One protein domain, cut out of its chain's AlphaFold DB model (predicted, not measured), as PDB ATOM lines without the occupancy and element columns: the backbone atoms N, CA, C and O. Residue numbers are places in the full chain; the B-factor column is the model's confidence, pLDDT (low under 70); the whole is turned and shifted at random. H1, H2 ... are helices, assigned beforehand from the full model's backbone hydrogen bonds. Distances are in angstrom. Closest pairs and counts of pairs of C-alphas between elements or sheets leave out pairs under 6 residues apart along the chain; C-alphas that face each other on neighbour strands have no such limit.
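What this domain is: This is residues 18 to 87 of the 363 residues of an uncharacterized protein of Apis mellifera (UniProt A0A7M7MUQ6). The long helix H1 runs along one side of a compact cluster of four shorter helices, H2 to H5, and the path comes round so that the first and last printed residues are near each other. In the cluster H2 and H5 make a V, H3 stands about perpendicular to H5, and the very short H4 lies between H3 and H5 along the chain and touches H2 as well; H1 is close to H2 and meets H5 only at their ends. The printed part has 70 residues with five named helices, in the order H1, H2, H3, H4, H5, and no named strand, and its class is all helix. It is compact, with a radius of gyration of the C-alphas of 11.4 A and spans of 32 by 28 by 18 A.

Where its parts are: H1, the longest helix, is residues 18 to 34, from C-alpha 18 at (-36.623, -44.266, -16.009) to C-alpha 34 at (-55.340, -54.637, -27.999), 24.5 A. H2 is residues 42 to 52, 15.4 A long. H3 is residues 54 to 65, 16.3 A. H4 is residues 69 to 73, 7.8 A. H5 is residues 75 to 86, 15.8 A, and ends with C-alpha 86 at (-35.727, -41.191, -20.456).

How they stand to each other: H1 only just touches H5, only at their ends, with 3 pairs of C-alphas within 8 A, from residues 18 to 21 of H1 and 83 to 86 of H5. Their closest C-alphas, of Thr 18 and Phe 86, are 5.5 A apart, and they run opposite ways at a shallow tilt of 19 degrees. H1 and H2 are close but not clearly touching, with the closest C-alphas, of Phe 28 and Leu 49, 7.9 A apart, while H1 is apart from H3 and H4. H5 is the hub, touching the four other helices. Its residues 75 to 78 alone touch H2, at a steep tilt of 41 degrees, the same way, with the closest C-alphas, of Ala 46 and Ile 75, 4.4 A apart. H3 touches H5 with residues 60 to 64 alone, about perpendicular at 81 degrees, with the closest C-alphas, of Ile 64 and Lys 81, 7.1 A apart. H4 touches H2, with the closest C-alphas, of Glu 43 and Asp 73, 4.5 A apart. H4 and H5 only just touch, only at the corner by their link, with 3 pairs of C-alphas within 8 A; the closest are those of Glu 71 and Ile 77, 6.1 A apart. In H1, H2, H3 and H5 every O i to N i+4 pair is within hydrogen-bond range; in H4 it is 0 of 1, with 1 of 2 O i to N i+3 pairs within range.

The domain as a whole: The two C-alphas farthest apart are those of Val 34 and Thr 67, 33.1 A, while those of Thr 18 and Cys 87 are 5.3 A apart. The printed part has no cut; the link from H1 to H2 is short and the other three are tight. The mean pLDDT of the printed part is 89.1, and residue 67 is under 70.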
ATOM      1  N   THR A  18     -37.062 -43.109 -15.213       87.62
ATOM      2  CA  THR A  18     -36.623 -44.266 -16.009       87.62
ATOM      3  C   THR A  18     -37.626 -45.409 -15.897       87.62
ATOM      4  O   THR A  18     -37.968 -46.051 -16.891       87.62
ATOM      5  N   GLN A  19     -38.089 -45.695 -14.677       87.38
ATOM      6  CA  GLN A  19     -39.073 -46.751 -14.429       87.38
ATOM      7  C   GLN A  19     -40.453 -46.325 -14.909       87.38
ATOM      8  O   GLN A  19     -41.129 -47.120 -15.560       87.38
ATOM      9  N   ASN A  20     -40.824 -45.065 -14.671       91.81
ATOM     10  CA  ASN A  20     -42.083 -44.507 -15.152       91.81
ATOM     11  C   ASN A  20     -42.176 -44.602 -16.679       91.81
ATOM     12  O   ASN A  20     -43.183 -45.077 -17.194       91.81
ATOM     13  N   TRP A  21     -41.108 -44.252 -17.409       93.94
ATOM     14  CA  TRP A  21     -41.049 -44.416 -18.864       93.94
ATOM     15  C   TRP A  21     -41.177 -45.879 -19.294       93.94
ATOM     16  O   TRP A  21     -41.963 -46.186 -20.186       93.94
ATOM     17  N   LYS A  22     -40.436 -46.799 -18.664       91.50
ATOM     18  CA  LYS A  22     -40.500 -48.233 -19.001       91.50
ATOM     19  C   LYS A  22     -41.895 -48.809 -18.795       91.50
ATOM     20  O   LYS A  22     -42.369 -49.564 -19.645       91.50
ATOM     21  N   GLN A  23     -42.530 -48.461 -17.681       92.56
ATOM     22  CA  GLN A  23     -43.878 -48.902 -17.357       92.56
ATOM     23  C   GLN A  23     -44.890 -48.296 -18.334       92.56
ATOM     24  O   GLN A  23     -45.622 -49.034 -18.985       92.56
ATOM     25  N   TRP A  24     -44.839 -46.980 -18.541       95.50
ATOM     26  CA  TRP A  24     -45.714 -46.279 -19.480       95.50
ATOM     27  C   TRP A  24     -45.597 -46.830 -20.906       95.50
ATOM     28  O   TRP A  24     -46.603 -47.130 -21.545       95.50
ATOM     29  N   LYS A  25     -44.369 -47.037 -21.397       94.25
ATOM     30  CA  LYS A  25     -44.110 -47.617 -22.720       94.25
ATOM     31  C   LYS A  25     -44.720 -49.011 -22.835       94.25
ATOM     32  O   LYS A  25     -45.324 -49.325 -23.856       94.25
ATOM     33  N   LYS A  26     -44.581 -49.851 -21.805       93.31
ATOM     34  CA  LYS A  26     -45.191 -51.186 -21.774       93.31
ATOM     35  C   LYS A  26     -46.716 -51.098 -21.879       93.31
ATOM     36  O   LYS A  26     -47.295 -51.790 -22.712       93.31
ATOM     37  N   ASP A  27     -47.340 -50.230 -21.092       93.56
ATOM     38  CA  ASP A  27     -48.797 -50.060 -21.072       93.56
ATOM     39  C   ASP A  27     -49.319 -49.494 -22.401       93.56
ATOM     40  O   ASP A  27     -50.324 -49.967 -22.933       93.56
ATOM     41  N   PHE A  28     -48.580 -48.562 -23.007       94.50
ATOM     42  CA  PHE A  28     -48.860 -48.049 -24.345       94.50
ATOM     43  C   PHE A  28     -48.780 -49.140 -25.423       94.50
ATOM     44  O   PHE A  28     -49.676 -49.233 -26.259       94.50
ATOM     45  N   MET A  29     -47.760 -50.005 -25.398       92.56
ATOM     46  CA  MET A  29     -47.650 -51.112 -26.361       92.56
ATOM     47  C   MET A  29     -48.785 -52.130 -26.199       92.56
ATOM     48  O   MET A  29     -49.313 -52.623 -27.195       92.56
ATOM     49  N   ILE A  30     -49.202 -52.417 -24.961       91.50
ATOM     50  CA  ILE A  30     -50.378 -53.259 -24.697       91.50
ATOM     51  C   ILE A  30     -51.625 -52.607 -25.301       91.50
ATOM     52  O   ILE A  30     -52.352 -53.257 -26.046       91.50
ATOM     53  N   PHE A  31     -51.847 -51.315 -25.047       92.62
ATOM     54  CA  PHE A  31     -52.962 -50.569 -25.631       92.62
ATOM     55  C   PHE A  31     -52.948 -50.603 -27.169       92.62
ATOM     56  O   PHE A  31     -53.983 -50.852 -27.789       92.62
ATOM     57  N   MET A  32     -51.786 -50.409 -27.798       91.94
ATOM     58  CA  MET A  32     -51.643 -50.454 -29.257       91.94
ATOM     59  C   MET A  32     -51.979 -51.834 -29.833       91.94
ATOM     60  O   MET A  32     -52.686 -51.908 -30.839       91.94
ATOM     61  N   ASN A  33     -51.536 -52.912 -29.176       89.62
ATOM     62  CA  ASN A  33     -51.854 -54.286 -29.572       89.62
ATOM     63  C   ASN A  33     -53.353 -54.574 -29.453       89.62
ATOM     64  O   ASN A  33     -53.973 -55.052 -30.394       89.62
ATOM     65  N   VAL A  34     -53.947 -54.271 -28.299       88.31
ATOM     66  CA  VAL A  34     -55.340 -54.637 -27.999       88.31
ATOM     67  C   VAL A  34     -56.337 -53.778 -28.794       88.31
ATOM     68  O   VAL A  34     -57.430 -54.234 -29.118       88.31
ATOM     69  N   SER A  35     -55.964 -52.546 -29.153       87.06
ATOM     70  CA  SER A  35     -56.774 -51.663 -30.007       87.06
ATOM     71  C   SER A  35     -56.597 -51.907 -31.512       87.06
ATOM     72  O   SER A  35     -57.129 -51.127 -32.304       87.06
ATOM     73  N   ASN A  36     -55.832 -52.933 -31.921       85.44
ATOM     74  CA  ASN A  36     -55.429 -53.184 -33.313       85.44
ATOM     75  C   ASN A  36     -54.835 -51.937 -34.001       85.44
ATOM     76  O   ASN A  36     -54.987 -51.722 -35.203       85.44
ATOM     77  N   SER A  37     -54.164 -51.070 -33.236       86.88
ATOM     78  CA  SER A  37     -53.528 -49.861 -33.771       86.88
ATOM     79  C   SER A  37     -52.107 -50.120 -34.279       86.88
ATOM     80  O   SER A  37     -51.512 -49.225 -34.874       86.88
ATOM     81  N   MET A  38     -51.578 -51.332 -34.082       87.31
ATOM     82  CA  MET A  38     -50.271 -51.756 -34.599       87.31
ATOM     83  C   MET A  38     -50.229 -51.903 -36.122       87.31
ATOM     84  O   MET A  38     -49.166 -51.717 -36.708       87.31
ATOM     85  N   ASP A  39     -51.368 -52.181 -36.760       88.38
ATOM     86  CA  ASP A  39     -51.458 -52.344 -38.219       88.38
ATOM     87  C   ASP A  39     -51.604 -51.003 -38.957       88.38
ATOM     88  O   ASP A  39     -51.560 -50.937 -40.185       88.38
ATOM     89  N   LYS A  40     -51.787 -49.903 -38.216       90.75
ATOM     90  CA  LYS A  40     -51.923 -48.564 -38.798       90.75
ATOM     91  C   LYS A  40     -50.598 -48.095 -39.408       90.75
ATOM     92  O   LYS A  40     -49.533 -48.509 -38.952       90.75
ATOM     93  N   PRO A  41     -50.618 -47.162 -40.375       93.25
ATOM     94  CA  PRO A  41     -49.401 -46.518 -40.860       93.25
ATOM     95  C   PRO A  41     -48.576 -45.931 -39.710       93.25
ATOM     96  O   PRO A  41     -49.134 -45.376 -38.761       93.25
ATOM     97  N   LYS A  42     -47.244 -46.009 -39.811       91.06
ATOM     98  CA  LYS A  42     -46.314 -45.543 -38.765       91.06
ATOM     99  C   LYS A  42     -46.572 -44.104 -38.310       91.06
ATOM    100  O   LYS A  42     -46.461 -43.823 -37.121       91.06
ATOM    101  N   GLU A  43     -46.978 -43.240 -39.235       91.25
ATOM    102  CA  GLU A  43     -47.362 -41.852 -38.966       91.25
ATOM    103  C   GLU A  43     -48.565 -41.760 -38.018       91.25
ATOM    104  O   GLU A  43     -48.526 -41.053 -37.010       91.25
ATOM    105  N   GLN A  44     -49.610 -42.552 -38.259       90.31
ATOM    106  CA  GLN A  44     -50.770 -42.602 -37.369       90.31
ATOM    107  C   GLN A  44     -50.398 -43.157 -35.993       90.31
ATOM    108  O   GLN A  44     -50.875 -42.657 -34.975       90.31
ATOM    109  N   GLN A  45     -49.510 -44.151 -35.939       91.81
ATOM    110  CA  GLN A  45     -48.990 -44.662 -34.671       91.81
ATOM    111  C   GLN A  45     -48.191 -43.590 -33.910       91.81
ATOM    112  O   GLN A  45     -48.325 -43.464 -32.692       91.81
ATOM    113  N   ALA A  46     -47.404 -42.774 -34.618       90.88
ATOM    114  CA  ALA A  46     -46.660 -41.661 -34.039       90.88
ATOM    115  C   ALA A  46     -47.592 -40.571 -33.482       90.88
ATOM    116  O   ALA A  46     -47.350 -40.057 -32.386       90.88
ATOM    117  N   TYR A  47     -48.697 -40.262 -34.170       91.06
ATOM    118  CA  TYR A  47     -49.722 -39.356 -33.641       91.06
ATOM    119  C   TYR A  47     -50.362 -39.891 -32.358       91.06
ATOM    120  O   TYR A  47     -50.480 -39.135 -31.393       91.06
ATOM    121  N   LEU A  48     -50.694 -41.187 -32.305       92.31
ATOM    122  CA  LEU A  48     -51.235 -41.825 -31.097       92.31
ATOM    123  C   LEU A  48     -50.241 -41.760 -29.928       92.31
ATOM    124  O   LEU A  48     -50.607 -41.396 -28.812       92.31
ATOM    125  N   LEU A  49     -48.962 -42.047 -30.178       93.50
ATOM    126  CA  LEU A  49     -47.907 -41.904 -29.169       93.50
ATOM    127  C   LEU A  49     -47.867 -40.472 -28.615       93.50
ATOM    128  O   LEU A  49     -47.901 -40.266 -27.403       93.50
ATOM    129  N   ARG A  50     -47.854 -39.470 -29.499       91.62
ATOM    130  CA  ARG A  50     -47.805 -38.051 -29.117       91.62
ATOM    131  C   ARG A  50     -49.051 -37.592 -28.360       91.62
ATOM    132  O   ARG A  50     -48.927 -36.741 -27.478       91.62
ATOM    133  N   SER A  51     -50.232 -38.127 -28.673       91.62
ATOM    134  CA  SER A  51     -51.471 -37.759 -27.980       91.62
ATOM    135  C   SER A  51     -51.550 -38.350 -26.573       91.62
ATOM    136  O   SER A  51     -51.973 -37.653 -25.654       91.62
ATOM    137  N   TYR A  52     -51.118 -39.601 -26.385       92.88
ATOM    138  CA  TYR A  52     -51.293 -40.315 -25.113       92.88
ATOM    139  C   TYR A  52     -50.132 -40.158 -24.125       92.88
ATOM    140  O   TYR A  52     -50.336 -40.325 -22.925       92.88
ATOM    141  N   ILE A  53     -48.926 -39.797 -24.577       92.81
ATOM    142  CA  ILE A  53     -47.751 -39.656 -23.691       92.81
ATOM    143  C   ILE A  53     -47.877 -38.513 -22.670       92.81
ATOM    144  O   ILE A  53     -47.186 -38.501 -21.653       92.81
ATOM    145  N   GLY A  54     -48.784 -37.561 -22.907       93.75
ATOM    146  CA  GLY A  54     -49.005 -36.412 -22.032       93.75
ATOM    147  C   GLY A  54     -47.942 -35.317 -22.161       93.75
ATOM    148  O   GLY A  54     -46.982 -35.431 -22.922       93.75
ATOM    149  N   LYS A  55     -48.112 -34.227 -21.402       93.00
ATOM    150  CA  LYS A  55     -47.313 -32.990 -21.541       93.00
ATOM    151  C   LYS A  55     -45.809 -33.211 -21.350       93.00
ATOM    152  O   LYS A  55     -45.012 -32.668 -22.106       93.00
ATOM    153  N   ILE A  56     -45.416 -34.027 -20.369       92.19
ATOM    154  CA  ILE A  56     -44.002 -34.326 -20.081       92.19
ATOM    155  C   ILE A  56     -43.341 -35.001 -21.287       92.19
ATOM    156  O   ILE A  56     -42.275 -34.579 -21.738       92.19
ATOM    157  N   GLY A  57     -44.004 -36.013 -21.850       91.06
ATOM    158  CA  GLY A  57     -43.530 -36.701 -23.044       91.06
ATOM    159  C   GLY A  57     -43.559 -35.828 -24.294       91.06
ATOM    160  O   GLY A  57     -42.610 -35.850 -25.069       91.06
ATOM    161  N   GLN A  58     -44.595 -35.008 -24.474       92.69
ATOM    162  CA  GLN A  58     -44.692 -34.065 -25.592       92.69
ATOM    163  C   GLN A  58     -43.539 -33.054 -25.575       92.69
ATOM    164  O   GLN A  58     -42.869 -32.884 -26.594       92.69
ATOM    165  N   ASN A  59     -43.235 -32.476 -24.410       92.00
ATOM    166  CA  ASN A  59     -42.097 -31.575 -24.232       92.00
ATOM    167  C   ASN A  59     -40.762 -32.278 -24.536       92.00
ATOM    168  O   ASN A  59     -39.856 -31.677 -25.114       92.00
ATOM    169  N   ALA A  60     -40.621 -33.556 -24.165       91.38
ATOM    170  CA  ALA A  60     -39.437 -34.346 -24.503       91.38
ATOM    171  C   ALA A  60     -39.323 -34.583 -26.017       91.38
ATOM    172  O   ALA A  60     -38.266 -34.338 -26.593       91.38
ATOM    173  N   ILE A  61     -40.412 -34.985 -26.682       90.75
ATOM    174  CA  ILE A  61     -40.461 -35.162 -28.142       90.75
ATOM    175  C   ILE A  61     -40.097 -33.857 -28.856       90.75
ATOM    176  O   ILE A  61     -39.359 -33.875 -29.840       90.75
ATOM    177  N   GLU A  62     -40.570 -32.716 -28.357       90.12
ATOM    178  CA  GLU A  62     -40.242 -31.419 -28.932       90.12
ATOM    179  C   GLU A  62     -38.745 -31.120 -28.871       90.12
ATOM    180  O   GLU A  62     -38.143 -30.845 -29.910       90.12
ATOM    181  N   LYS A  63     -38.124 -31.296 -27.699       88.06
ATOM    182  CA  LYS A  63     -36.674 -31.132 -27.514       88.06
ATOM    183  C   LYS A  63     -35.856 -32.081 -28.394       88.06
ATOM    184  O   LYS A  63     -34.846 -31.681 -28.961       88.06
ATOM    185  N   ILE A  64     -36.287 -33.335 -28.511       87.06
ATOM    186  CA  ILE A  64     -35.577 -34.386 -29.249       87.06
ATOM    187  C   ILE A  64     -35.633 -34.154 -30.765       87.06
ATOM    188  O   ILE A  64     -34.633 -34.352 -31.455       87.06
ATOM    189  N   VAL A  65     -36.802 -33.771 -31.288       84.44
ATOM    190  CA  VAL A  65     -37.079 -33.714 -32.735       84.44
ATOM    191  C   VAL A  65     -36.941 -32.295 -33.306       84.44
ATOM    192  O   VAL A  65     -37.169 -32.071 -34.491       84.44
ATOM    193  N   SER A  66     -36.497 -31.330 -32.495       75.31
ATOM    194  CA  SER A  66     -36.228 -29.945 -32.923       75.31
ATOM    195  C   SER A  66     -35.291 -29.838 -34.140       75.31
ATOM    196  O   SER A  66     -35.288 -28.820 -34.820       75.31
ATOM    197  N   THR A  67     -34.506 -30.876 -34.438       68.44
ATOM    198  CA  THR A  67     -33.506 -30.886 -35.517       68.44
ATOM    199  C   THR A  67     -33.943 -31.608 -36.797       68.44
ATOM    200  O   THR A  67     -33.356 -31.353 -37.845       68.44
ATOM    201  N   ASN A  68     -34.956 -32.486 -36.764       77.38
ATOM    202  CA  ASN A  68     -35.401 -33.231 -37.949       77.38
ATOM    203  C   ASN A  68     -36.877 -33.646 -37.859       77.38
ATOM    204  O   ASN A  68     -37.225 -34.711 -37.354       77.38
ATOM    205  N   LEU A  69     -37.756 -32.821 -38.424       74.06
ATOM    206  CA  LEU A  69     -39.207 -32.993 -38.330       74.06
ATOM    207  C   LEU A  69     -39.739 -34.296 -38.946       74.06
ATOM    208  O   LEU A  69     -40.767 -34.772 -38.488       74.06
ATOM    209  N   LYS A  70     -39.045 -34.924 -39.904       75.25
ATOM    210  CA  LYS A  70     -39.501 -36.201 -40.495       75.25
ATOM    211  C   LYS A  70     -39.455 -37.366 -39.503       75.25
ATOM    212  O   LYS A  70     -40.128 -38.373 -39.680       75.25
ATOM    213  N   GLU A  71     -38.668 -37.240 -38.439       78.50
ATOM    214  CA  GLU A  71     -38.574 -38.252 -37.385       78.50
ATOM    215  C   GLU A  71     -39.765 -38.218 -36.420       78.50
ATOM    216  O   GLU A  71     -39.950 -39.165 -35.658       78.50
ATOM    217  N   ARG A  72     -40.569 -37.142 -36.437       79.31
ATOM    218  CA  ARG A  72     -41.799 -37.024 -35.631       79.31
ATOM    219  C   ARG A  72     -42.906 -37.961 -36.112       79.31
ATOM    220  O   ARG A  72     -43.848 -38.180 -35.354       79.31
ATOM    221  N   ASP A  73     -42.752 -38.519 -37.309       86.62
ATOM    222  CA  ASP A  73     -43.782 -39.284 -38.008       86.62
ATOM    223  C   ASP A  73     -43.466 -40.792 -38.058       86.62
ATOM    224  O   ASP A  73     -44.283 -41.587 -38.510       86.62
ATOM    225  N   ASP A  74     -42.307 -41.239 -37.556       89.06
ATOM    226  CA  ASP A  74     -42.018 -42.670 -37.379       89.06
ATOM    227  C   ASP A  74     -42.003 -43.022 -35.888       89.06
ATOM    228  O   ASP A  74     -41.092 -42.652 -35.140       89.06
ATOM    229  N   ILE A  75     -43.003 -43.798 -35.462       91.56
ATOM    230  CA  ILE A  75     -43.121 -44.298 -34.090       91.56
ATOM    231  C   ILE A  75     -41.855 -45.016 -33.607       91.56
ATOM    232  O   ILE A  75     -41.474 -44.861 -32.449       91.56
ATOM    233  N   ASN A  76     -41.167 -45.768 -34.468       90.38
ATOM    234  CA  ASN A  76     -39.979 -46.522 -34.070       90.38
ATOM    235  C   ASN A  76     -38.824 -45.575 -33.751       90.38
ATOM    236  O   ASN A  76     -38.113 -45.774 -32.765       90.38
ATOM    237  N   ILE A  77     -38.670 -44.519 -34.556       90.69
ATOM    238  CA  ILE A  77     -37.659 -43.487 -34.326       90.69
ATOM    239  C   ILE A  77     -37.985 -42.725 -33.040       90.69
ATOM    240  O   ILE A  77     -37.104 -42.553 -32.195       90.69
ATOM    241  N   LEU A  78     -39.248 -42.328 -32.847       91.12
ATOM    242  CA  LEU A  78     -39.687 -41.657 -31.624       91.12
ATOM    243  C   LEU A  78     -39.438 -42.510 -30.380       91.12
ATOM    244  O   LEU A  78     -38.819 -42.026 -29.436       91.12
ATOM    245  N   LEU A  79     -39.864 -43.776 -30.377       92.44
ATOM    246  CA  LEU A  79     -39.660 -44.680 -29.245       92.44
ATOM    247  C   LEU A  79     -38.173 -44.880 -28.943       92.44
ATOM    248  O   LEU A  79     -37.791 -44.819 -27.779       92.44
ATOM    249  N   ALA A  80     -37.324 -45.047 -29.963       90.00
ATOM    250  CA  ALA A  80     -35.882 -45.202 -29.772       90.00
ATOM    251  C   ALA A  80     -35.228 -43.943 -29.176       90.00
ATOM    252  O   ALA A  80     -34.365 -44.030 -28.299       90.00
ATOM    253  N   LYS A  81     -35.637 -42.749 -29.621       90.12
ATOM    254  CA  LYS A  81     -35.106 -41.501 -29.061       90.12
ATOM    255  C   LYS A  81     -35.646 -41.212 -27.663       90.12
ATOM    256  O   LYS A  81     -34.884 -40.738 -26.823       90.12
ATOM    257  N   LEU A  82     -36.913 -41.527 -27.394       91.25
ATOM    258  CA  LEU A  82     -37.502 -41.418 -26.058       91.25
ATOM    259  C   LEU A  82     -36.864 -42.414 -25.088       91.25
ATOM    260  O   LEU A  82     -36.556 -42.029 -23.964       91.25
ATOM    261  N   ASP A  83     -36.554 -43.636 -25.536       90.19
ATOM    262  CA  ASP A  83     -35.742 -44.578 -24.764       90.19
ATOM    263  C   ASP A  83     -34.392 -43.959 -24.414       90.19
ATOM    264  O   ASP A  83     -34.006 -43.969 -23.255       90.19
ATOM    265  N   LYS A  84     -33.684 -43.348 -25.366       88.12
ATOM    266  CA  LYS A  84     -32.397 -42.699 -25.076       88.12
ATOM    267  C   LYS A  84     -32.530 -41.493 -24.135       88.12
ATOM    268  O   LYS A  84     -31.610 -41.225 -23.368       88.12
ATOM    269  N   TYR A  85     -33.636 -40.756 -24.214       88.88
ATOM    270  CA  TYR A  85     -33.877 -39.553 -23.417       88.88
ATOM    271  C   TYR A  85     -34.274 -39.880 -21.971       88.88
ATOM    272  O   TYR A  85     -33.710 -39.314 -21.040       88.88
ATOM    273  N   PHE A  86     -35.216 -40.806 -21.777       88.69
ATOM    274  CA  PHE A  86     -35.727 -41.191 -20.456       88.69
ATOM    275  C   PHE A  86     -34.975 -42.366 -19.827       88.69
ATOM    276  O   PHE A  86     -34.995 -42.534 -18.613       88.69
ATOM    277  N   CYS A  87     -34.297 -43.178 -20.635       83.06
ATOM    278  CA  CYS A  87     -33.353 -44.204 -20.204       83.06
ATOM    279  C   CYS A  87     -31.976 -43.907 -20.815       83.06
ATOM    280  O   CYS A  87     -31.505 -44.686 -21.654       83.06
TER     281      CYS A  87